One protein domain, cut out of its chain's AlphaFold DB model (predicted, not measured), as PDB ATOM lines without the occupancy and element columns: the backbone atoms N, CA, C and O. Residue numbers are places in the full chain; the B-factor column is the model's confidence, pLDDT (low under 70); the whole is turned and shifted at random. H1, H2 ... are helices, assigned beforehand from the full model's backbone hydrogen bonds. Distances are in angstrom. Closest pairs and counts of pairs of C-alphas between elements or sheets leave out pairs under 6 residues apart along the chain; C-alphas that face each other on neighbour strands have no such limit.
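This is residues 120 to 131, 153 to 198 and 230 to 335 of the 335 residues of an uncharacterized protein of Planctomycetes bacterium (UniProt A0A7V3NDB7). Three helices, H1, H4 and H5, lie side by side in an up-and-down row; H6 and H3 pack on one side of it and make the core, with H6 on H1 and H4, and H3 on H5. Beyond these two, H2 packs on H6 and H7 on H3, while residues 120 to 131 lie outside H1 and residues 287 to 311 form a long loop at the far end. The printed part has 164 residues with seven named helices, H1 to H7 in chain order, and no named strand; the class is all helix, though under half of the residues, 80, are in named elements. It is compact, with a radius of gyration of the C-alphas of 14.8 A and spans of 42 by 35 by 29 A.

H1, residues 154 to 171, touches H4, residues 257 to 269, at a shallow tilt of 27 degrees, opposite ways; their closest C-alphas, of Leu 166 and Cys 258, are 5.0 A apart. The hub is H6, residues 312 to 320, which touches four helices. H1 touches it with residues 154 to 162 alone, closest at C-alphas 159 and 317, 4.6 A, at a steep tilt of 57 degrees. H2, residues 187 to 194, touches H6, closest at C-alphas 194 and 314, 6.1 A. H3, residues 234 to 242, touches H6, closest at C-alphas 240 and 319, 5.7 A. H3 also touches H5, residues 273 to 286, closest at C-alphas 242 and 280, 5.6 A, and H7, residues 325 to 333, closest at C-alphas 237 and 331, 5.2 A. H4 and H5 form a helical hairpin at a shallow tilt of 17 degrees, with C-alphas 264 and 276 closest at 4.7 A. H4 touches H6 with residues 265 to 269 alone, closest at C-alphas 268 and 312, 5.2 A. Of the 8 touching pairs 3 are at a shallow tilt, a packing part aligned, part crossed. H1 and H5 are apart. Every O i to N i+4 pair is within hydrogen-bond range in H1, H2, H3, H5 and H7; in H4 7 of 9 are, in H6 4 of 5.

H1 begins at C-alpha 154, (3.147, 20.310, -35.759), and is 25.6 A long. H2 and H3 are 10.3 A and 12.8 A long, H4 18.9 A, H5 20.1 A, H6 13.4 A. H7, 13.1 A, ends at C-alpha 333, (-21.067, 18.560, -19.631).

The C-alphas farthest apart, of Gly 122 and Gly 299, are 43.8 A apart. Residues 132 to 152 and 199 to 229 are not printed, with C-alpha gaps of 7.6 A and 15.2 A. The links H1 to H2, H3 to H4 and H5 to H6 are long. The mean pLDDT of the printed part is 89.0; residues 127 to 131, 293 to 306 and 308 are under 70.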
ATOM      1  N   ASP A 120     -16.328  32.402 -46.293       93.81
ATOM      2  CA  ASP A 120     -15.828  33.772 -46.474       93.81
ATOM      3  C   ASP A 120     -14.309  33.777 -46.718       93.81
ATOM      4  O   ASP A 120     -13.807  34.516 -47.564       93.81
ATOM      5  N   LEU A 121     -13.560  32.924 -46.006       91.94
ATOM      6  CA  LEU A 121     -12.090  32.886 -46.067       91.94
ATOM      7  C   LEU A 121     -11.495  31.699 -46.847       91.94
ATOM      8  O   LEU A 121     -10.277  31.508 -46.840       91.94
ATOM      9  N   GLY A 122     -12.314  30.840 -47.450       92.12
ATOM     10  CA  GLY A 122     -11.868  29.638 -48.161       92.12
ATOM     11  C   GLY A 122     -11.179  28.614 -47.254       92.12
ATOM     12  O   GLY A 122     -11.507  28.478 -46.078       92.12
ATOM     13  N   ARG A 123     -10.197  27.875 -47.775       88.56
ATOM     14  CA  ARG A 123      -9.363  26.960 -46.971       88.56
ATOM     15  C   ARG A 123      -8.237  27.739 -46.281       88.56
ATOM     16  O   ARG A 123      -7.691  28.659 -46.890       88.56
ATOM     17  N   PRO A 124      -7.855  27.400 -45.038       86.00
ATOM     18  CA  PRO A 124      -6.663  27.981 -44.440       86.00
ATOM     19  C   PRO A 124      -5.428  27.589 -45.257       86.00
ATOM     20  O   PRO A 124      -5.333  26.469 -45.765       86.00
ATOM     21  N   SER A 125      -4.454  28.495 -45.346       81.81
ATOM     22  CA  SER A 125      -3.119  28.165 -45.845       81.81
ATOM     23  C   SER A 125      -2.428  27.258 -44.831       81.81
ATOM     24  O   SER A 125      -1.715  27.720 -43.939       81.81
ATOM     25  N   LEU A 126      -2.707  25.959 -44.918       79.06
ATOM     26  CA  LEU A 126      -2.075  24.971 -44.061       79.06
ATOM     27  C   LEU A 126      -0.591  24.865 -44.425       79.06
ATOM     28  O   LEU A 126      -0.230  24.961 -45.604       79.06
ATOM     29  N   PRO A 127       0.288  24.689 -43.429       62.66
ATOM     30  CA  PRO A 127       1.715  24.688 -43.610       62.66
ATOM     31  C   PRO A 127       2.094  23.302 -44.121       62.66
ATOM     32  O   PRO A 127       2.652  22.473 -43.425       62.66
ATOM     33  N   CYS A 128       1.807  23.066 -45.397       66.38
ATOM     34  CA  CYS A 128       2.621  22.152 -46.184       66.38
ATOM     35  C   CYS A 128       3.990  22.765 -46.490       66.38
ATOM     36  O   CYS A 128       4.826  22.153 -47.136       66.38
ATOM     37  N   LEU A 129       4.241  23.984 -46.028       53.41
ATOM     38  CA  LEU A 129       5.561  24.567 -46.012       53.41
ATOM     39  C   LEU A 129       6.272  24.089 -44.744       53.41
ATOM     40  O   LEU A 129       5.688  24.216 -43.666       53.41
ATOM     41  N   PRO A 130       7.520  23.598 -44.826       47.31
ATOM     42  CA  PRO A 130       8.318  23.390 -43.632       47.31
ATOM     43  C   PRO A 130       8.353  24.697 -42.848       47.31
ATOM     44  O   PRO A 130       8.382  25.788 -43.433       47.31
ATOM     45  N   SER A 131       8.355  24.589 -41.518       45.59
ATOM     46  CA  SER A 131       8.652  25.714 -40.638       45.59
ATOM     47  C   SER A 131      10.036  26.229 -41.022       45.59
ATOM     48  O   SER A 131      11.053  25.714 -40.566       45.59
ATOM     49  N   GLY A 153       7.797  21.992 -35.346       87.31
ATOM     50  CA  GLY A 153       6.860  20.894 -35.101       87.31
ATOM     51  C   GLY A 153       5.392  21.273 -35.288       87.31
ATOM     52  O   GLY A 153       5.028  22.456 -35.342       87.31
ATOM     53  N   LEU A 154       4.557  20.244 -35.384       92.06
ATOM     54  CA  LEU A 154       3.147  20.310 -35.759       92.06
ATOM     55  C   LEU A 154       2.343  21.271 -34.886       92.06
ATOM     56  O   LEU A 154       1.635  22.137 -35.404       92.06
ATOM     57  N   ALA A 155       2.502  21.182 -33.563       93.88
ATOM     58  CA  ALA A 155       1.761  22.021 -32.624       93.88
ATOM     59  C   ALA A 155       1.971  23.523 -32.893       93.88
ATOM     60  O   ALA A 155       1.035  24.316 -33.001       93.88
ATOM     61  N   SER A 156       3.228  23.904 -33.089       91.44
ATOM     62  CA  SER A 156       3.622  25.275 -33.396       91.44
ATOM     63  C   SER A 156       3.074  25.754 -34.741       91.44
ATOM     64  O   SER A 156       2.625  26.895 -34.876       91.44
ATOM     65  N   GLN A 157       3.104  24.876 -35.742       90.69
ATOM     66  CA  GLN A 157       2.601  25.153 -37.080       90.69
ATOM     67  C   GLN A 157       1.082  25.363 -37.076       90.69
ATOM     68  O   GLN A 157       0.602  26.378 -37.581       90.69
ATOM     69  N   TRP A 158       0.322  24.470 -36.446       94.75
ATOM     70  CA  TRP A 158      -1.134  24.585 -36.334       94.75
ATOM     71  C   TRP A 158      -1.577  25.775 -35.484       94.75
ATOM     72  O   TRP A 158      -2.531  26.458 -35.851       94.75
ATOM     73  N   MET A 159      -0.855  26.104 -34.410       94.94
ATOM     74  CA  MET A 159      -1.103  27.341 -33.664       94.94
ATOM     75  C   MET A 159      -0.939  28.577 -34.562       94.94
ATOM     76  O   MET A 159      -1.770  29.482 -34.516       94.94
ATOM     77  N   ARG A 160       0.101  28.625 -35.408       91.88
ATOM     78  CA  ARG A 160       0.308  29.739 -36.352       91.88
ATOM     79  C   ARG A 160      -0.805  29.835 -37.391       91.88
ATOM     80  O   ARG A 160      -1.228  30.944 -37.703       91.88
ATOM     81  N   VAL A 161      -1.285  28.701 -37.905       93.00
ATOM     82  CA  VAL A 161      -2.449  28.665 -38.808       93.00
ATOM     83  C   VAL A 161      -3.665  29.246 -38.110       93.00
ATOM     84  O   VAL A 161      -4.313  30.130 -38.660       93.00
ATOM     85  N   LEU A 162      -3.953  28.779 -36.895       96.06
ATOM     86  CA  LEU A 162      -5.070  29.262 -36.098       96.06
ATOM     87  C   LEU A 162      -4.967  30.773 -35.860       96.06
ATOM     88  O   LEU A 162      -5.936  31.489 -36.098       96.06
ATOM     89  N   ALA A 163      -3.799  31.268 -35.448       95.62
ATOM     90  CA  ALA A 163      -3.559  32.691 -35.221       95.62
ATOM     91  C   ALA A 163      -3.797  33.520 -36.492       95.62
ATOM     92  O   ALA A 163      -4.635  34.419 -36.481       95.62
ATOM     93  N   ALA A 164      -3.155  33.161 -37.609       93.75
ATOM     94  CA  ALA A 164      -3.315  33.860 -38.886       93.75
ATOM     95  C   ALA A 164      -4.774  33.851 -39.367       93.75
ATOM     96  O   ALA A 164      -5.283  34.838 -39.898       93.75
ATOM     97  N   ARG A 165      -5.476  32.738 -39.141       95.06
ATOM     98  CA  ARG A 165      -6.880  32.577 -39.511       95.06
ATOM     99  C   ARG A 165      -7.804  33.473 -38.687       95.06
ATOM    100  O   ARG A 165      -8.728  34.069 -39.240       95.06
ATOM    101  N   LEU A 166      -7.544  33.606 -37.387       96.81
ATOM    102  CA  LEU A 166      -8.264  34.538 -36.520       96.81
ATOM    103  C   LEU A 166      -7.936  35.994 -36.858       96.81
ATOM    104  O   LEU A 166      -8.837  36.825 -36.863       96.81
ATOM    105  N   GLU A 167      -6.684  36.316 -37.171       95.81
ATOM    106  CA  GLU A 167      -6.294  37.659 -37.609       95.81
ATOM    107  C   GLU A 167      -7.005  38.066 -38.902       95.81
ATOM    108  O   GLU A 167      -7.529  39.177 -38.991       95.81
ATOM    109  N   GLU A 168      -7.083  37.160 -39.881       94.44
ATOM    110  CA  GLU A 168      -7.837  37.381 -41.118       94.44
ATOM    111  C   GLU A 168      -9.325  37.608 -40.829       94.44
ATOM    112  O   GLU A 168      -9.892  38.624 -41.235       94.44
ATOM    113  N   GLY A 169      -9.945  36.721 -40.044       96.44
ATOM    114  CA  GLY A 169     -11.347  36.867 -39.654       96.44
ATOM    115  C   GLY A 169     -11.617  38.156 -38.871       96.44
ATOM    116  O   GLY A 169     -12.656  38.789 -39.057       96.44
ATOM    117  N   ALA A 170     -10.673  38.593 -38.035       96.69
ATOM    118  CA  ALA A 170     -10.772  39.847 -37.298       96.69
ATOM    119  C   ALA A 170     -10.658  41.069 -38.216       96.69
ATOM    120  O   ALA A 170     -11.396  42.042 -38.029       96.69
ATOM    121  N   ARG A 171      -9.773  41.016 -39.221       96.50
ATOM    122  CA  ARG A 171      -9.603  42.072 -40.228       96.50
ATOM    123  C   ARG A 171     -10.858  42.242 -41.078       96.50
ATOM    124  O   ARG A 171     -11.268  43.374 -41.325       96.50
ATOM    125  N   GLN A 172     -11.500  41.132 -41.441       96.56
ATOM    126  CA  GLN A 172     -12.767  41.116 -42.180       96.56
ATOM    127  C   GLN A 172     -14.005  41.300 -41.288       96.56
ATOM    128  O   GLN A 172     -15.120  41.384 -41.794       96.56
ATOM    129  N   ARG A 173     -13.823  41.419 -39.963       95.94
ATOM    130  CA  ARG A 173     -14.894  41.592 -38.964       95.94
ATOM    131  C   ARG A 173     -15.985  40.520 -39.060       95.94
ATOM    132  O   ARG A 173     -17.168  40.832 -38.912       95.94
ATOM    133  N   LEU A 174     -15.591  39.266 -39.278       95.81
ATOM    134  CA  LEU A 174     -16.534  38.148 -39.310       95.81
ATOM    135  C   LEU A 174     -17.316  38.070 -37.992       95.81
ATOM    136  O   LEU A 174     -16.790  38.379 -36.924       95.81
ATOM    137  N   ASN A 175     -18.580  37.661 -38.058       94.75
ATOM    138  CA  ASN A 175     -19.459  37.477 -36.893       94.75
ATOM    139  C   ASN A 175     -19.412  36.048 -36.319       94.75
ATOM    140  O   ASN A 175     -20.121  35.733 -35.365       94.75
ATOM    141  N   ARG A 176     -18.565  35.192 -36.891       94.81
ATOM    142  CA  ARG A 176     -18.308  33.812 -36.476       94.81
ATOM    143  C   ARG A 176     -16.811  33.533 -36.488       94.81
ATOM    144  O   ARG A 176     -16.031  34.323 -37.020       94.81
ATOM    145  N   LEU A 177     -16.413  32.409 -35.902       96.44
ATOM    146  CA  LEU A 177     -15.032  31.947 -35.998       96.44
ATOM    147  C   LEU A 177     -14.841  31.162 -37.308       96.44
ATOM    148  O   LEU A 177     -15.598  30.218 -37.535       96.44
ATOM    149  N   PRO A 178     -13.833  31.498 -38.137       96.62
ATOM    150  CA  PRO A 178     -13.617  30.886 -39.452       96.62
ATOM    151  C   PRO A 178     -12.919  29.516 -39.371       96.62
ATOM    152  O   PRO A 178     -11.848  29.298 -39.951       96.62
ATOM    153  N   LEU A 179     -13.528  28.616 -38.597       96.38
ATOM    154  CA  LEU A 179     -13.059  27.271 -38.251       96.38
ATOM    155  C   LEU A 179     -14.102  26.196 -38.615       96.38
ATOM    156  O   LEU A 179     -14.119  25.114 -38.026       96.38
ATOM    157  N   GLU A 180     -15.015  26.510 -39.538       95.62
ATOM    158  CA  GLU A 180     -15.951  25.530 -40.089       95.62
ATOM    159  C   GLU A 180     -15.204  24.447 -40.871       95.62
ATOM    160  O   GLU A 180     -14.148  24.684 -41.463       95.62
ATOM    161  N   ALA A 181     -15.747  23.233 -40.844       95.06
ATOM    162  CA  ALA A 181     -15.171  22.090 -41.530       95.06
ATOM    163  C   ALA A 181     -16.259  21.116 -41.968       95.06
ATOM    164  O   ALA A 181     -17.276  20.960 -41.287       95.06
ATOM    165  N   SER A 182     -16.022  20.439 -43.092       94.69
ATOM    166  CA  SER A 182     -16.920  19.391 -43.588       94.69
ATOM    167  C   SER A 182     -16.732  18.055 -42.874       94.69
ATOM    168  O   SER A 182     -17.582  17.183 -43.022       94.69
ATOM    169  N   ARG A 183     -15.649  17.890 -42.105       94.94
ATOM    170  CA  ARG A 183     -15.320  16.687 -41.333       94.94
ATOM    171  C   ARG A 183     -14.770  17.067 -39.961       94.94
ATOM    172  O   ARG A 183     -14.230  18.156 -39.782       94.94
ATOM    173  N   TRP A 184     -14.924  16.166 -38.997       95.56
ATOM    174  CA  TRP A 184     -14.586  16.391 -37.595       95.56
ATOM    175  C   TRP A 184     -13.781  15.226 -37.037       95.56
ATOM    176  O   TRP A 184     -13.974  14.095 -37.474       95.56
ATOM    177  N   ALA A 185     -12.940  15.516 -36.048       94.94
ATOM    178  CA  ALA A 185     -12.294  14.519 -35.213       94.94
ATOM    179  C   ALA A 185     -13.118  14.261 -33.942       94.94
ATOM    180  O   ALA A 185     -13.854  15.127 -33.451       94.94
ATOM    181  N   SER A 186     -12.963  13.062 -33.408       93.88
ATOM    182  CA  SER A 186     -13.419  12.630 -32.099       93.88
ATOM    183  C   SER A 186     -12.585  13.278 -31.002       93.88
ATOM    184  O   SER A 186     -11.409  13.620 -31.170       93.88
ATOM    185  N   VAL A 187     -13.188  13.413 -29.824       94.62
ATOM    186  CA  VAL A 187     -12.471  13.901 -28.637       94.62
ATOM    187  C   VAL A 187     -11.378  12.915 -28.206       94.62
ATOM    188  O   VAL A 187     -10.361  13.338 -27.654       94.62
ATOM    189  N   ALA A 188     -11.539  11.629 -28.525       93.56
ATOM    190  CA  ALA A 188     -10.540  10.586 -28.320       93.56
ATOM    191  C   ALA A 188      -9.243  10.873 -29.091       93.56
ATOM    192  O   ALA A 188      -8.179  10.960 -28.480       93.56
ATOM    193  N   ALA A 189      -9.342  11.101 -30.406       95.56
ATOM    194  CA  ALA A 189      -8.187  11.406 -31.248       95.56
ATOM    195  C   ALA A 189      -7.497  12.710 -30.815       95.56
ATOM    196  O   ALA A 189      -6.270  12.787 -30.765       95.56
ATOM    197  N   VAL A 190      -8.270  13.729 -30.416       96.62
ATOM    198  CA  VAL A 190      -7.690  14.966 -29.871       96.62
ATOM    199  C   VAL A 190      -6.994  14.727 -28.528       96.62
ATOM    200  O   VAL A 190      -5.935  15.298 -28.284       96.62
ATOM    201  N   SER A 191      -7.542  13.875 -27.662       94.44
ATOM    202  CA  SER A 191      -6.922  13.540 -26.372       94.44
ATOM    203  C   SER A 191      -5.615  12.764 -26.551       94.44
ATOM    204  O   SER A 191      -4.637  13.068 -25.866       94.44
ATOM    205  N   ALA A 192      -5.564  11.842 -27.515       94.88
ATOM    206  CA  ALA A 192      -4.334  11.160 -27.909       94.88
ATOM    207  C   ALA A 192      -3.282  12.148 -28.435       94.88
ATOM    208  O   ALA A 192      -2.125  12.118 -28.012       94.88
ATOM    209  N   PHE A 193      -3.698  13.099 -29.283       96.19
ATOM    210  CA  PHE A 193      -2.816  14.166 -29.754       96.19
ATOM    211  C   PHE A 193      -2.274  15.014 -28.605       96.19
ATOM    212  O   PHE A 193      -1.072  15.254 -28.559       96.19
ATOM    213  N   LEU A 194      -3.123  15.443 -27.664       95.25
ATOM    214  CA  LEU A 194      -2.714  16.230 -26.493       95.25
ATOM    215  C   LEU A 194      -1.735  15.476 -25.586       95.25
ATOM    216  O   LEU A 194      -0.853  16.108 -25.009       95.25
ATOM    217  N   SER A 195      -1.870  14.152 -25.502       93.69
ATOM    218  CA  SER A 195      -1.023  13.271 -24.687       93.69
ATOM    219  C   SER A 195       0.260  12.825 -25.404       93.69
ATOM    220  O   SER A 195       1.026  12.045 -24.848       93.69
ATOM    221  N   ALA A 196       0.505  13.329 -26.622       94.38
ATOM    222  CA  ALA A 196       1.621  12.937 -27.487       94.38
ATOM    223  C   ALA A 196       1.672  11.422 -27.787       94.38
ATOM    224  O   ALA A 196       2.744  10.857 -27.987       94.38
ATOM    225  N   GLU A 197       0.504  10.775 -27.846       95.50
ATOM    226  CA  GLU A 197       0.351   9.368 -28.251       95.50
ATOM    227  C   GLU A 197       0.277   9.205 -29.780       95.50
ATOM    228  O   GLU A 197       0.261   8.085 -30.279       95.50
ATOM    229  N   THR A 198       0.228  10.318 -30.517       96.25
ATOM    230  CA  THR A 198       0.181  10.363 -31.983       96.25
ATOM    231  C   THR A 198       1.526  10.743 -32.593       96.25
ATOM    232  O   THR A 198       2.269  11.547 -32.026       96.25
ATOM    233  N   VAL A 230     -12.228   8.010 -22.334       80.56
ATOM    234  CA  VAL A 230     -11.180   8.974 -22.037       80.56
ATOM    235  C   VAL A 230     -11.828  10.348 -21.936       80.56
ATOM    236  O   VAL A 230     -12.167  10.979 -22.936       80.56
ATOM    237  N   ALA A 231     -12.016  10.813 -20.704       85.81
ATOM    238  CA  ALA A 231     -12.440  12.182 -20.463       85.81
ATOM    239  C   ALA A 231     -11.332  13.142 -20.939       85.81
ATOM    240  O   ALA A 231     -10.187  13.004 -20.501       85.81
ATOM    241  N   PRO A 232     -11.638  14.118 -21.809       89.69
ATOM    242  CA  PRO A 232     -10.638  15.073 -22.250       89.69
ATOM    243  C   PRO A 232     -10.208  15.976 -21.092       89.69
ATOM    244  O   PRO A 232     -11.000  16.239 -20.176       89.69
ATOM    245  N   PRO A 233      -9.004  16.558 -21.159       92.00
ATOM    246  CA  PRO A 233      -8.578  17.526 -20.165       92.00
ATOM    247  C   PRO A 233      -9.547  18.714 -20.075       92.00
ATOM    248  O   PRO A 233      -9.941  19.303 -21.085       92.00
ATOM    249  N   ARG A 234      -9.907  19.128 -18.854       92.12
ATOM    250  CA  ARG A 234     -10.894  20.202 -18.622       92.12
ATOM    251  C   ARG A 234     -10.506  21.529 -19.283       92.12
ATOM    252  O   ARG A 234     -11.365  22.246 -19.796       92.12
ATOM    253  N   ALA A 235      -9.205  21.832 -19.312       94.00
ATOM    254  CA  ALA A 235      -8.665  22.997 -20.005       94.00
ATOM    255  C   ALA A 235      -8.965  22.961 -21.514       94.00
ATOM    256  O   ALA A 235      -9.385  23.974 -22.074       94.00
ATOM    257  N   TYR A 236      -8.823  21.794 -22.152       96.06
ATOM    258  CA  TYR A 236      -9.210  21.606 -23.549       96.06
ATOM    259  C   TYR A 236     -10.707  21.817 -23.741       96.06
ATOM    260  O   TYR A 236     -11.077  22.598 -24.611       96.06
ATOM    261  N   ALA A 237     -11.559  21.211 -22.909       95.31
ATOM    262  CA  ALA A 237     -13.008  21.393 -23.010       95.31
ATOM    263  C   ALA A 237     -13.395  22.883 -22.962       95.31
ATOM    264  O   ALA A 237     -14.059  23.383 -23.869       95.31
ATOM    265  N   LEU A 238     -12.899  23.623 -21.964       95.69
ATOM    266  CA  LEU A 238     -13.169  25.056 -21.814       95.69
ATOM    267  C   LEU A 238     -12.715  25.870 -23.030       95.69
ATOM    268  O   LEU A 238     -13.487  26.656 -23.582       95.69
ATOM    269  N   LEU A 239     -11.457  25.700 -23.437       97.06
ATOM    270  CA  LEU A 239     -10.896  26.448 -24.557       97.06
ATOM    271  C   LEU A 239     -11.607  26.083 -25.859       97.06
ATOM    272  O   LEU A 239     -11.958  26.970 -26.632       97.06
ATOM    273  N   LYS A 240     -11.878  24.797 -26.093       97.94
ATOM    274  CA  LYS A 240     -12.488  24.336 -27.335       97.94
ATOM    275  C   LYS A 240     -13.885  24.903 -27.521       97.94
ATOM    276  O   LYS A 240     -14.180  25.376 -28.614       97.94
ATOM    277  N   LEU A 241     -14.701  24.949 -26.466       96.81
ATOM    278  CA  LEU A 241     -16.026  25.576 -26.514       96.81
ATOM    279  C   LEU A 241     -15.964  27.059 -26.901       96.81
ATOM    280  O   LEU A 241     -16.835  27.541 -27.625       96.81
ATOM    281  N   ALA A 242     -14.929  27.785 -26.464       97.12
ATOM    282  CA  ALA A 242     -14.725  29.181 -26.848       97.12
ATOM    283  C   ALA A 242     -14.279  29.347 -28.315       97.12
ATOM    284  O   ALA A 242     -14.360  30.458 -28.842       97.12
ATOM    285  N   PHE A 243     -13.824  28.268 -28.961       97.75
ATOM    286  CA  PHE A 243     -13.291  28.231 -30.327       97.75
ATOM    287  C   PHE A 243     -14.213  27.519 -31.332       97.75
ATOM    288  O   PHE A 243     -13.811  27.263 -32.466       97.75
ATOM    289  N   LEU A 244     -15.453  27.201 -30.955       97.06
ATOM    290  CA  LEU A 244     -16.411  26.623 -31.897       97.06
ATOM    291  C   LEU A 244     -16.900  27.677 -32.903       97.06
ATOM    292  O   LEU A 244     -17.141  28.822 -32.508       97.06
ATOM    293  N   PRO A 245     -17.136  27.303 -34.176       95.75
ATOM    294  CA  PRO A 245     -17.687  28.217 -35.180       95.75
ATOM    295  C   PRO A 245     -18.972  28.917 -34.721       95.75
ATOM    296  O   PRO A 245     -19.139  30.116 -34.947       95.75
ATOM    297  N   ALA A 246     -19.818  28.192 -33.980       93.50
ATOM    298  CA  ALA A 246     -21.030  28.696 -33.346       93.50
ATOM    299  C   ALA A 246     -21.105  28.288 -31.857       93.50
ATOM    300  O   ALA A 246     -20.607  27.218 -31.492       93.50
ATOM    301  N   PRO A 247     -21.754  29.090 -30.989       92.50
ATOM    302  CA  PRO A 247     -21.976  28.729 -29.587       92.50
ATOM    303  C   PRO A 247     -22.843  27.471 -29.427       92.50
ATOM    304  O   PRO A 247     -23.865  27.319 -30.095       92.50
ATOM    305  N   VAL A 248     -22.503  26.599 -28.468       89.00
ATOM    306  CA  VAL A 248     -23.214  25.318 -28.241       89.00
ATOM    307  C   VAL A 248     -24.698  25.493 -27.893       89.00
ATOM    308  O   VAL A 248     -25.518  24.664 -28.278       89.00
ATOM    309  N   HIS A 249     -25.056  26.571 -27.190       84.69
ATOM    310  CA  HIS A 249     -26.405  26.801 -26.657       84.69
ATOM    311  C   HIS A 249     -27.274  27.721 -27.538       84.69
ATOM    312  O   HIS A 249     -28.209  28.344 -27.045       84.69
ATOM    313  N   GLY A 250     -26.976  27.831 -28.838       76.50
ATOM    314  CA  GLY A 250     -27.827  28.570 -29.784       76.50
ATOM    315  C   GLY A 250     -27.787  30.099 -29.643       76.50
ATOM    316  O   GLY A 250     -28.648  30.785 -30.187       76.50
ATOM    317  N   GLY A 251     -26.794  30.634 -28.928       83.44
ATOM    318  CA  GLY A 251     -26.500  32.067 -28.885       83.44
ATOM    319  C   GLY A 251     -25.733  32.548 -30.120       83.44
ATOM    320  O   GLY A 251     -25.349  31.764 -30.986       83.44
ATOM    321  N   GLN A 252     -25.463  33.850 -30.172       88.94
ATOM    322  CA  GLN A 252     -24.549  34.439 -31.148       88.94
ATOM    323  C   GLN A 252     -23.250  34.830 -30.460       88.94
ATOM    324  O   GLN A 252     -23.244  35.269 -29.308       88.94
ATOM    325  N   TRP A 253     -22.143  34.670 -31.176       92.38
ATOM    326  CA  TRP A 253     -20.894  35.262 -30.736       92.38
ATOM    327  C   TRP A 253     -21.010  36.798 -30.708       92.38
ATOM    328  O   TRP A 253     -21.762  37.368 -31.503       92.38
ATOM    329  N   PRO A 254     -20.262  37.491 -29.826       91.31
ATOM    330  CA  PRO A 254     -20.133  38.942 -29.893       91.31
ATOM    331  C   PRO A 254     -19.624  39.395 -31.264       91.31
ATOM    332  O   PRO A 254     -18.974  38.631 -31.980       91.31
ATOM    333  N   ALA A 255     -19.866  40.661 -31.614       91.50
ATOM    334  CA  ALA A 255     -19.325  41.236 -32.841       91.50
ATOM    335  C   ALA A 255     -17.795  41.077 -32.882       91.50
ATOM    336  O   ALA A 255     -17.106  41.454 -31.934       91.50
ATOM    337  N   ASN A 256     -17.278  40.545 -33.992       93.88
ATOM    338  CA  ASN A 256     -15.861  40.235 -34.176       93.88
ATOM    339  C   ASN A 256     -15.285  39.304 -33.080       93.88
ATOM    340  O   ASN A 256     -14.386  39.704 -32.329       93.88
ATOM    341  N   PRO A 257     -15.757  38.043 -32.979       96.12
ATOM    342  CA  PRO A 257     -15.264  37.123 -31.962       96.12
ATOM    343  C   PRO A 257     -13.778  36.816 -32.137       96.12
ATOM    344  O   PRO A 257     -13.071  36.648 -31.143       96.12
ATOM    345  N   CYS A 258     -13.270  36.821 -33.371       96.69
ATOM    346  CA  CYS A 258     -11.872  36.549 -33.691       96.69
ATOM    347  C   CYS A 258     -10.889  37.396 -32.867       96.69
ATOM    348  O   CYS A 258      -9.946  36.849 -32.295       96.69
ATOM    349  N   ALA A 259     -11.151  38.699 -32.708       96.06
ATOM    350  CA  ALA A 259     -10.271  39.619 -31.979       96.06
ATOM    351  C   ALA A 259     -10.023  39.202 -30.515       96.06
ATOM    352  O   ALA A 259      -8.911  39.319 -29.997       96.06
ATOM    353  N   SER A 260     -11.048  38.679 -29.841       94.69
ATOM    354  CA  SER A 260     -10.914  38.182 -28.465       94.69
ATOM    355  C   SER A 260     -10.144  36.856 -28.384       94.69
ATOM    356  O   SER A 260      -9.381  36.651 -27.439       94.69
ATOM    357  N   ARG A 261     -10.284  35.979 -29.393       97.38
ATOM    358  CA  ARG A 261      -9.634  34.655 -29.437       97.38
ATOM    359  C   ARG A 261      -8.142  34.753 -29.718       97.38
ATOM    360  O   ARG A 261      -7.394  33.947 -29.175       97.38
ATOM    361  N   ILE A 262      -7.699  35.774 -30.456       97.56
ATOM    362  CA  ILE A 262      -6.267  36.068 -30.646       97.56
ATOM    363  C   ILE A 262      -5.562  36.165 -29.287       97.56
ATOM    364  O   ILE A 262      -4.566  35.493 -29.062       97.56
ATOM    365  N   ARG A 263      -6.157  36.865 -28.310       97.06
ATOM    366  CA  ARG A 263      -5.579  37.015 -26.960       97.06
ATOM    367  C   ARG A 263      -5.469  35.692 -26.193       97.06
ATOM    368  O   ARG A 263      -4.628  35.578 -25.303       97.06
ATOM    369  N   ILE A 264      -6.347  34.730 -26.485       97.56
ATOM    370  CA  ILE A 264      -6.296  33.382 -25.905       97.56
ATOM    371  C   ILE A 264      -5.142  32.599 -26.541       97.56
ATOM    372  O   ILE A 264      -4.354  31.997 -25.813       97.56
ATOM    373  N   VAL A 265      -5.007  32.654 -27.871       97.50
ATOM    374  CA  VAL A 265      -3.895  32.017 -28.598       97.50
ATOM    375  C   VAL A 265      -2.550  32.620 -28.185       97.50
ATOM    376  O   VAL A 265      -1.629  31.866 -27.893       97.50
ATOM    377  N   ASP A 266      -2.451  33.945 -28.045       95.69
ATOM    378  CA  ASP A 266      -1.246  34.634 -27.564       95.69
ATOM    379  C   ASP A 266      -0.840  34.166 -26.161       95.69
ATOM    380  O   ASP A 266       0.342  33.960 -25.878       95.69
ATOM    381  N   ALA A 267      -1.817  33.983 -25.264       95.00
ATOM    382  CA  ALA A 267      -1.562  33.480 -23.918       95.00
ATOM    383  C   ALA A 267      -1.025  32.039 -23.951       95.00
ATOM    384  O   ALA A 267      -0.036  31.754 -23.277       95.00
ATOM    385  N   LEU A 268      -1.607  31.158 -24.773       95.38
ATOM    386  CA  LEU A 268      -1.114  29.785 -24.951       95.38
ATOM    387  C   LEU A 268       0.283  29.748 -25.589       95.38
ATOM    388  O   LEU A 268       1.153  29.034 -25.098       95.38
ATOM    389  N   GLY A 269       0.531  30.567 -26.615       93.50
ATOM    390  CA  GLY A 269       1.842  30.707 -27.257       93.50
ATOM    391  C   GLY A 269       2.920  31.281 -26.331       93.50
ATOM    392  O   GLY A 269       4.107  31.015 -26.512       93.50
ATOM    393  N   GLY A 270       2.515  32.033 -25.303       91.81
ATOM    394  CA  GLY A 270       3.374  32.485 -24.209       91.81
ATOM    395  C   GLY A 270       3.540  31.481 -23.061       91.81
ATOM    396  O   GLY A 270       4.236  31.800 -22.096       91.81
ATOM    397  N   GLY A 271       2.898  30.309 -23.130       91.00
ATOM    398  CA  GLY A 271       2.901  29.290 -22.075       91.00
ATOM    399  C   GLY A 271       1.973  29.584 -20.886       91.00
ATOM    400  O   GLY A 271       2.018  28.876 -19.882       91.00
ATOM    401  N   ASP A 272       1.121  30.609 -20.966       92.00
ATOM    402  CA  ASP A 272       0.219  31.037 -19.889       92.00
ATOM    403  C   ASP A 272      -1.165  30.374 -20.020       92.00
ATOM    404  O   ASP A 272      -2.174  30.997 -20.373       92.00
ATOM    405  N   LEU A 273      -1.203  29.069 -19.722       92.38
ATOM    406  CA  LEU A 273      -2.423  28.254 -19.760       92.38
ATOM    407  C   LEU A 273      -3.539  28.825 -18.875       92.38
ATOM    408  O   LEU A 273      -4.713  28.827 -19.256       92.38
ATOM    409  N   PHE A 274      -3.179  29.328 -17.695       91.00
ATOM    410  CA  PHE A 274      -4.144  29.869 -16.743       91.00
ATOM    411  C   PHE A 274      -4.869  31.085 -17.319       91.00
ATOM    412  O   PHE A 274      -6.101  31.144 -17.305       91.00
ATOM    413  N   ARG A 275      -4.117  32.049 -17.861       92.75
ATOM    414  CA  ARG A 275      -4.696  33.242 -18.480       92.75
ATOM    415  C   ARG A 275      -5.548  32.892 -19.692       92.75
ATOM    416  O   ARG A 275      -6.617  33.481 -19.844       92.75
ATOM    417  N   ALA A 276      -5.110  31.940 -20.514       94.94
ATOM    418  CA  ALA A 276      -5.886  31.453 -21.649       94.94
ATOM    419  C   ALA A 276      -7.247  30.892 -21.201       94.94
ATOM    420  O   ALA A 276      -8.285  31.323 -21.706       94.94
ATOM    421  N   CYS A 277      -7.257  30.012 -20.193       94.00
ATOM    422  CA  CYS A 277      -8.487  29.456 -19.624       94.00
ATOM    423  C   CYS A 277      -9.380  30.552 -19.030       94.00
ATOM    424  O   CYS A 277     -10.578  30.599 -19.293       94.00
ATOM    425  N   TRP A 278      -8.816  31.489 -18.266       92.94
ATOM    426  CA  TRP A 278      -9.592  32.584 -17.685       92.94
ATOM    427  C   TRP A 278     -10.239  33.489 -18.744       92.94
ATOM    428  O   TRP A 278     -11.392  33.894 -18.577       92.94
ATOM    429  N   LEU A 279      -9.524  33.797 -19.833       94.81
ATOM    430  CA  LEU A 279     -10.070  34.550 -20.962       94.81
ATOM    431  C   LEU A 279     -11.199  33.762 -21.639       94.81
ATOM    432  O   LEU A 279     -12.283  34.307 -21.813       94.81
ATOM    433  N   ALA A 280     -10.997  32.475 -21.932       95.62
ATOM    434  CA  ALA A 280     -12.031  31.629 -22.528       95.62
ATOM    435  C   ALA A 280     -13.290  31.519 -21.656       95.62
ATOM    436  O   ALA A 280     -14.401  31.656 -22.164       95.62
ATOM    437  N   ALA A 281     -13.139  31.362 -20.337       94.06
ATOM    438  CA  ALA A 281     -14.270  31.354 -19.411       94.06
ATOM    439  C   ALA A 281     -15.066  32.666 -19.462       94.06
ATOM    440  O   ALA A 281     -16.294  32.638 -19.451       94.06
ATOM    441  N   LYS A 282     -14.386  33.817 -19.555       93.75
ATOM    442  CA  LYS A 282     -15.054  35.117 -19.717       93.75
ATOM    443  C   LYS A 282     -15.824  35.216 -21.030       93.75
ATOM    444  O   LYS A 282     -16.951  35.700 -21.027       93.75
ATOM    445  N   GLU A 283     -15.231  34.754 -22.127       94.06
ATOM    446  CA  GLU A 283     -15.881  34.749 -23.440       94.06
ATOM    447  C   GLU A 283     -17.131  33.862 -23.459       94.06
ATOM    448  O   GLU A 283     -18.161  34.243 -24.011       94.06
ATOM    449  N   LEU A 284     -17.070  32.698 -22.810       93.94
ATOM    450  CA  LEU A 284     -18.212  31.797 -22.663       93.94
ATOM    451  C   LEU A 284     -19.316  32.404 -21.784       93.94
ATOM    452  O   LEU A 284     -20.491  32.356 -22.145       93.94
ATOM    453  N   GLN A 285     -18.952  33.050 -20.675       92.25
ATOM    454  CA  GLN A 285     -19.908  33.764 -19.823       92.25
ATOM    455  C   GLN A 285     -20.604  34.912 -20.566       92.25
ATOM    456  O   GLN A 285     -21.802  35.117 -20.384       92.25
ATOM    457  N   ALA A 286     -19.884  35.630 -21.434       91.25
ATOM    458  CA  ALA A 286     -20.449  36.715 -22.236       91.25
ATOM    459  C   ALA A 286     -21.539  36.238 -23.215       91.25
ATOM    460  O   ALA A 286     -22.419  37.021 -23.564       91.25
ATOM    461  N   VAL A 287     -21.518  34.960 -23.612       92.50
ATOM    462  CA  VAL A 287     -22.568  34.326 -24.434       92.50
ATOM    463  C   VAL A 287     -23.568  33.500 -23.617       92.50
ATOM    464  O   VAL A 287     -24.313  32.698 -24.177       92.50
ATOM    465  N   GLY A 288     -23.599  33.687 -22.293       91.94
ATOM    466  CA  GLY A 288     -24.575  33.061 -21.399       91.94
ATOM    467  C   GLY A 288     -24.248  31.625 -20.982       91.94
ATOM    468  O   GLY A 288     -25.101  30.954 -20.407       91.94
ATOM    469  N   PHE A 289     -23.033  31.136 -21.240       91.88
ATOM    470  CA  PHE A 289     -22.616  29.811 -20.788       91.88
ATOM    471  C   PHE A 289     -22.163  29.860 -19.321       91.88
ATOM    472  O   PHE A 289     -21.222  30.576 -18.962       91.88
ATOM    473  N   ALA A 290     -22.818  29.078 -18.462       88.56
ATOM    474  CA  ALA A 290     -22.475  28.982 -17.048       88.56
ATOM    475  C   ALA A 290     -21.286  28.029 -16.848       88.56
ATOM    476  O   ALA A 290     -21.437  26.815 -16.891       88.56
ATOM    477  N   VAL A 291     -20.095  28.585 -16.620       85.00
ATOM    478  CA  VAL A 291     -18.891  27.805 -16.286       85.00
ATOM    479  C   VAL A 291     -18.878  27.548 -14.774       85.00
ATOM    480  O   VAL A 291     -18.678  28.497 -14.011       85.00
ATOM    481  N   GLN A 292     -19.117  26.306 -14.333       78.19
ATOM    482  CA  GLN A 292     -19.299  25.993 -12.908       78.19
ATOM    483  C   GLN A 292     -17.990  26.035 -12.113       78.19
ATOM    484  O   GLN A 292     -17.973  26.555 -10.997       78.19
ATOM    485  N   ALA A 293     -16.875  25.568 -12.683       65.88
ATOM    486  CA  ALA A 293     -15.558  25.786 -12.085       65.88
ATOM    487  C   ALA A 293     -14.831  26.921 -12.792       65.88
ATOM    488  O   ALA A 293     -14.376  26.797 -13.927       65.88
ATOM    489  N   ARG A 294     -14.682  28.045 -12.101       64.88
ATOM    490  CA  ARG A 294     -13.769  29.087 -12.553       64.88
ATOM    491  C   ARG A 294     -12.352  28.700 -12.124       64.88
ATOM    492  O   ARG A 294     -12.192  28.321 -10.966       64.88
ATOM    493  N   PRO A 295     -11.328  28.867 -12.981       64.44
ATOM    494  CA  PRO A 295      -9.948  28.830 -12.519       64.44
ATOM    495  C   PRO A 295      -9.822  29.818 -11.357       64.44
ATOM    496  O   PRO A 295     -10.072  31.018 -11.535       64.44
ATOM    497  N   ALA A 296      -9.548  29.312 -10.154       63.59
ATOM    498  CA  ALA A 296      -9.460  30.156  -8.974       63.59
ATOM    499  C   ALA A 296      -8.367  31.212  -9.191       63.59
ATOM    500  O   ALA A 296      -7.359  30.949  -9.852       63.59
ATOM    501  N   ALA A 297      -8.582  32.434  -8.695       59.88
ATOM    502  CA  ALA A 297      -7.599  33.506  -8.826       59.88
ATOM    503  C   ALA A 297      -6.219  33.027  -8.336       59.88
ATOM    504  O   ALA A 297      -6.146  32.247  -7.384       59.88
ATOM    505  N   GLN A 298      -5.151  33.468  -9.017       53.78
ATOM    506  CA  GLN A 298      -3.756  33.100  -8.738       53.78
ATOM    507  C   GLN A 298      -3.501  32.999  -7.224       53.78
ATOM    508  O   GLN A 298      -3.509  34.010  -6.530       53.78
ATOM    509  N   GLY A 299      -3.314  31.775  -6.720       53.25
ATOM    510  CA  GLY A 299      -3.056  31.509  -5.298       53.25
ATOM    511  C   GLY A 299      -3.787  30.288  -4.739       53.25
ATOM    512  O   GLY A 299      -3.241  29.602  -3.881       53.25
ATOM    513  N   ALA A 300      -4.967  29.956  -5.263       54.31
ATOM    514  CA  ALA A 300      -5.634  28.695  -4.948       54.31
ATOM    515  C   ALA A 300      -5.274  27.661  -6.021       54.31
ATOM    516  O   ALA A 300      -5.716  27.758  -7.166       54.31
ATOM    517  N   SER A 301      -4.418  26.700  -5.669       55.16
ATOM    518  CA  SER A 301      -4.159  25.523  -6.501       55.16
ATOM    519  C   SER A 301      -5.453  24.726  -6.617       55.16
ATOM    520  O   SER A 301      -5.733  23.894  -5.763       55.16
ATOM    521  N   ASP A 302      -6.255  24.995  -7.643       61.59
ATOM    522  CA  ASP A 302      -7.252  24.037  -8.099       61.59
ATOM    523  C   ASP A 302      -6.508  22.994  -8.952       61.59
ATOM    524  O   ASP A 302      -6.090  23.311 -10.076       61.59
ATOM    525  N   PRO A 303      -6.261  21.781  -8.421       60.25
ATOM    526  CA  PRO A 303      -5.519  20.749  -9.133       60.25
ATOM    527  C   PRO A 303      -6.227  20.321 -10.427       60.25
ATOM    528  O   PRO A 303      -5.567  19.816 -11.326       60.25
ATOM    529  N   GLY A 304      -7.533  20.582 -10.575       65.06
ATOM    530  CA  GLY A 304      -8.302  20.179 -11.755       65.06
ATOM    531  C   GLY A 304      -7.961  20.932 -13.047       65.06
ATOM    532  O   GLY A 304      -8.324  20.470 -14.126       65.06
ATOM    533  N   TRP A 305      -7.275  22.080 -12.966       69.88
ATOM    534  CA  TRP A 305      -6.893  22.886 -14.143       69.88
ATOM    535  C   TRP A 305      -5.433  22.733 -14.555       69.88
ATOM    536  O   TRP A 305      -5.061  23.133 -15.658       69.88
ATOM    537  N   ARG A 306      -4.596  22.196 -13.664       66.31
ATOM    538  CA  ARG A 306      -3.171  21.976 -13.904       66.31
ATOM    539  C   ARG A 306      -2.932  20.490 -14.067       66.31
ATOM    540  O   ARG A 306      -2.391  19.845 -13.175       66.31
ATOM    541  N   ASP A 307      -3.320  19.971 -15.221       71.94
ATOM    542  CA  ASP A 307      -2.735  18.716 -15.655       71.94
ATOM    543  C   ASP A 307      -1.276  19.008 -16.023       71.94
ATOM    544  O   ASP A 307      -1.004  19.729 -16.984       71.94
ATOM    545  N   ALA A 308      -0.336  18.558 -15.191       64.06
ATOM    546  CA  ALA A 308       1.083  18.885 -15.340       64.06
ATOM    547  C   ALA A 308       1.667  18.389 -16.676       64.06
ATOM    548  O   ALA A 308       2.726  18.862 -17.085       64.06
ATOM    549  N   ALA A 309       0.971  17.469 -17.353       80.44
ATOM    550  CA  ALA A 309       1.342  16.933 -18.655       80.44
ATOM    551  C   ALA A 309       0.877  17.794 -19.848       80.44
ATOM    552  O   ALA A 309       1.350  17.588 -20.963       80.44
ATOM    553  N   LEU A 310      -0.027  18.764 -19.651       88.50
ATOM    554  CA  LEU A 310      -0.571  19.551 -20.759       88.50
ATOM    555  C   LEU A 310       0.404  20.625 -21.251       88.50
ATOM    556  O   LEU A 310       0.591  21.666 -20.618       88.50
ATOM    557  N   GLU A 311       0.943  20.422 -22.450       93.38
ATOM    558  CA  GLU A 311       1.739  21.426 -23.150       93.38
ATOM    559  C   GLU A 311       0.838  22.527 -23.762       93.38
ATOM    560  O   GLU A 311       0.006  22.234 -24.630       93.38
ATOM    561  N   PRO A 312       1.000  23.819 -23.395       95.00
ATOM    562  CA  PRO A 312       0.134  24.900 -23.885       95.00
ATOM    563  C   PRO A 312       0.118  25.075 -25.413       95.00
ATOM    564  O   PRO A 312      -0.917  25.429 -25.977       95.00
ATOM    565  N   LEU A 313       1.237  24.811 -26.095       94.56
ATOM    566  CA  LEU A 313       1.332  24.914 -27.558       94.56
ATOM    567  C   LEU A 313       0.523  23.824 -28.258       94.56
ATOM    568  O   LEU A 313      -0.246  24.115 -29.174       94.56
ATOM    569  N   ARG A 314       0.662  22.575 -27.804       95.56
ATOM    570  CA  ARG A 314      -0.111  21.430 -28.299       95.56
ATOM    571  C   ARG A 314      -1.600  21.621 -28.023       95.56
ATOM    572  O   ARG A 314      -2.429  21.340 -28.885       95.56
ATOM    573  N   LEU A 315      -1.937  22.232 -26.887       96.81
ATOM    574  CA  LEU A 315      -3.302  22.648 -26.594       96.81
ATOM    575  C   LEU A 315      -3.825  23.708 -27.571       96.81
ATOM    576  O   LEU A 315      -4.940  23.561 -28.064       96.81
ATOM    577  N   ALA A 316      -3.037  24.736 -27.899       96.88
ATOM    578  CA  ALA A 316      -3.416  25.738 -28.899       96.88
ATOM    579  C   ALA A 316      -3.618  25.122 -30.289       96.88
ATOM    580  O   ALA A 316      -4.585  25.446 -30.975       96.88
ATOM    581  N   ALA A 317      -2.739  24.200 -30.683       96.50
ATOM    582  CA  ALA A 317      -2.853  23.448 -31.926       96.50
ATOM    583  C   ALA A 317      -4.151  22.635 -31.991       96.50
ATOM    584  O   ALA A 317      -4.859  22.676 -32.996       96.50
ATOM    585  N   ALA A 318      -4.515  21.963 -30.897       97.75
ATOM    586  CA  ALA A 318      -5.744  21.180 -30.804       97.75
ATOM    587  C   ALA A 318      -7.023  22.025 -30.967       97.75
ATOM    588  O   ALA A 318      -8.073  21.497 -31.340       97.75
ATOM    589  N   LEU A 319      -6.967  23.344 -30.732       98.12
ATOM    590  CA  LEU A 319      -8.113  24.232 -30.967       98.12
ATOM    591  C   LEU A 319      -8.436  24.394 -32.457       98.12
ATOM    592  O   LEU A 319      -9.605  24.619 -32.783       98.12
ATOM    593  N   LEU A 320      -7.444  24.221 -33.342       97.62
ATOM    594  CA  LEU A 320      -7.636  24.213 -34.794       97.62
ATOM    595  C   LEU A 320      -8.452  22.996 -35.250       97.62
ATOM    596  O   LEU A 320      -9.252  23.123 -36.171       97.62
ATOM    597  N   VAL A 321      -8.280  21.842 -34.594       97.75
ATOM    598  CA  VAL A 321      -8.897  20.567 -34.990       97.75
ATOM    599  C   VAL A 321     -10.418  20.630 -34.812       97.75
ATOM    600  O   VAL A 321     -10.885  20.751 -33.675       97.75
ATOM    601  N   PRO A 322     -11.223  20.560 -35.883       97.19
ATOM    602  CA  PRO A 322     -12.679  20.592 -35.781       97.19
ATOM    603  C   PRO A 322     -13.213  19.367 -35.037       97.19
ATOM    604  O   PRO A 322     -12.769  18.250 -35.284       97.19
ATOM    605  N   ILE A 323     -14.209  19.571 -34.175       96.06
ATOM    606  CA  ILE A 323     -14.948  18.492 -33.505       96.06
ATOM    607  C   ILE A 323     -16.423  18.583 -33.869       96.06
ATOM    608  O   ILE A 323     -16.913  19.660 -34.224       96.06
ATOM    609  N   SER A 324     -17.137  17.465 -33.771       93.38
ATOM    610  CA  SER A 324     -18.550  17.444 -34.135       93.38
ATOM    611  C   SER A 324     -19.391  18.281 -33.155       93.38
ATOM    612  O   SER A 324     -19.037  18.420 -31.980       93.38
ATOM    613  N   PRO A 325     -20.559  18.798 -33.579       92.69
ATOM    614  CA  PRO A 325     -21.489  19.458 -32.663       92.69
ATOM    615  C   PRO A 325     -21.955  18.565 -31.502       92.69
ATOM    616  O   PRO A 325     -22.320  19.075 -30.444       92.69
ATOM    617  N   TRP A 326     -21.962  17.240 -31.686       91.06
ATOM    618  CA  TRP A 326     -22.291  16.285 -30.627       91.06
ATOM    619  C   TRP A 326     -21.183  16.226 -29.569       91.06
ATOM    620  O   TRP A 326     -21.467  16.403 -28.386       91.06
ATOM    621  N   GLU A 327     -19.925  16.103 -29.999       93.12
ATOM    622  CA  GLU A 327     -18.752  16.145 -29.114       93.12
ATOM    623  C   GLU A 327     -18.685  17.473 -28.354       93.12
ATOM    624  O   GLU A 327     -18.472  17.503 -27.148       93.12
ATOM    625  N   ALA A 328     -18.967  18.592 -29.026       94.31
ATOM    626  CA  ALA A 328     -19.031  19.903 -28.387       94.31
ATOM    627  C   ALA A 328     -20.067  19.964 -27.248       94.31
ATOM    628  O   ALA A 328     -19.813  20.569 -26.207       94.31
ATOM    629  N   ARG A 329     -21.233  19.323 -27.408       93.06
ATOM    630  CA  ARG A 329     -22.226  19.213 -26.325       93.06
ATOM    631  C   ARG A 329     -21.729  18.321 -25.198       93.06
ATOM    632  O   ARG A 329     -21.975  18.643 -24.041       93.06
ATOM    633  N   HIS A 330     -21.019  17.242 -25.517       91.19
ATOM    634  CA  HIS A 330     -20.409  16.389 -24.505       91.19
ATOM    635  C   HIS A 330     -19.351  17.156 -23.692       91.19
ATOM    636  O   HIS A 330     -19.433  17.177 -22.467       91.19
ATOM    637  N   LEU A 331     -18.459  17.911 -24.346       93.00
ATOM    638  CA  LEU A 331     -17.488  18.787 -23.676       93.00
ATOM    639  C   LEU A 331     -18.148  19.796 -22.730       93.00
ATOM    640  O   LEU A 331     -17.604  20.086 -21.667       93.00
ATOM    641  N   ALA A 332     -19.321  20.322 -23.094       92.81
ATOM    642  CA  ALA A 332     -20.067  21.240 -22.240       92.81
ATOM    643  C   ALA A 332     -20.529  20.598 -20.922       92.81
ATOM    644  O   ALA A 332     -20.670  21.313 -19.937       92.81
ATOM    645  N   THR A 333     -20.721  19.275 -20.875       90.50
ATOM    646  CA  THR A 333     -21.067  18.560 -19.631       90.50
ATOM    647  C   THR A 333     -19.881  18.390 -18.679       90.50
ATOM    648  O   THR A 333     -20.081  18.091 -17.505       90.50
ATOM    649  N   CYS A 334     -18.653  18.619 -19.156       86.31
ATOM    650  CA  CYS A 334     -17.428  18.506 -18.364       86.31
ATOM    651  C   CYS A 334     -17.067  19.790 -17.583       86.31
ATOM    652  O   CYS A 334     -16.043  19.811 -16.892       86.31
ATOM    653  N   LEU A 335     -17.838  20.880 -17.725       86.94
ATOM    654  CA  LEU A 335     -17.506  22.215 -17.200       86.94
ATOM    655  C   LEU A 335     -18.448  22.706 -16.110       86.94
ATOM    656  O   LEU A 335     -17.877  23.261 -15.137       86.94
TER     657      LEU A 335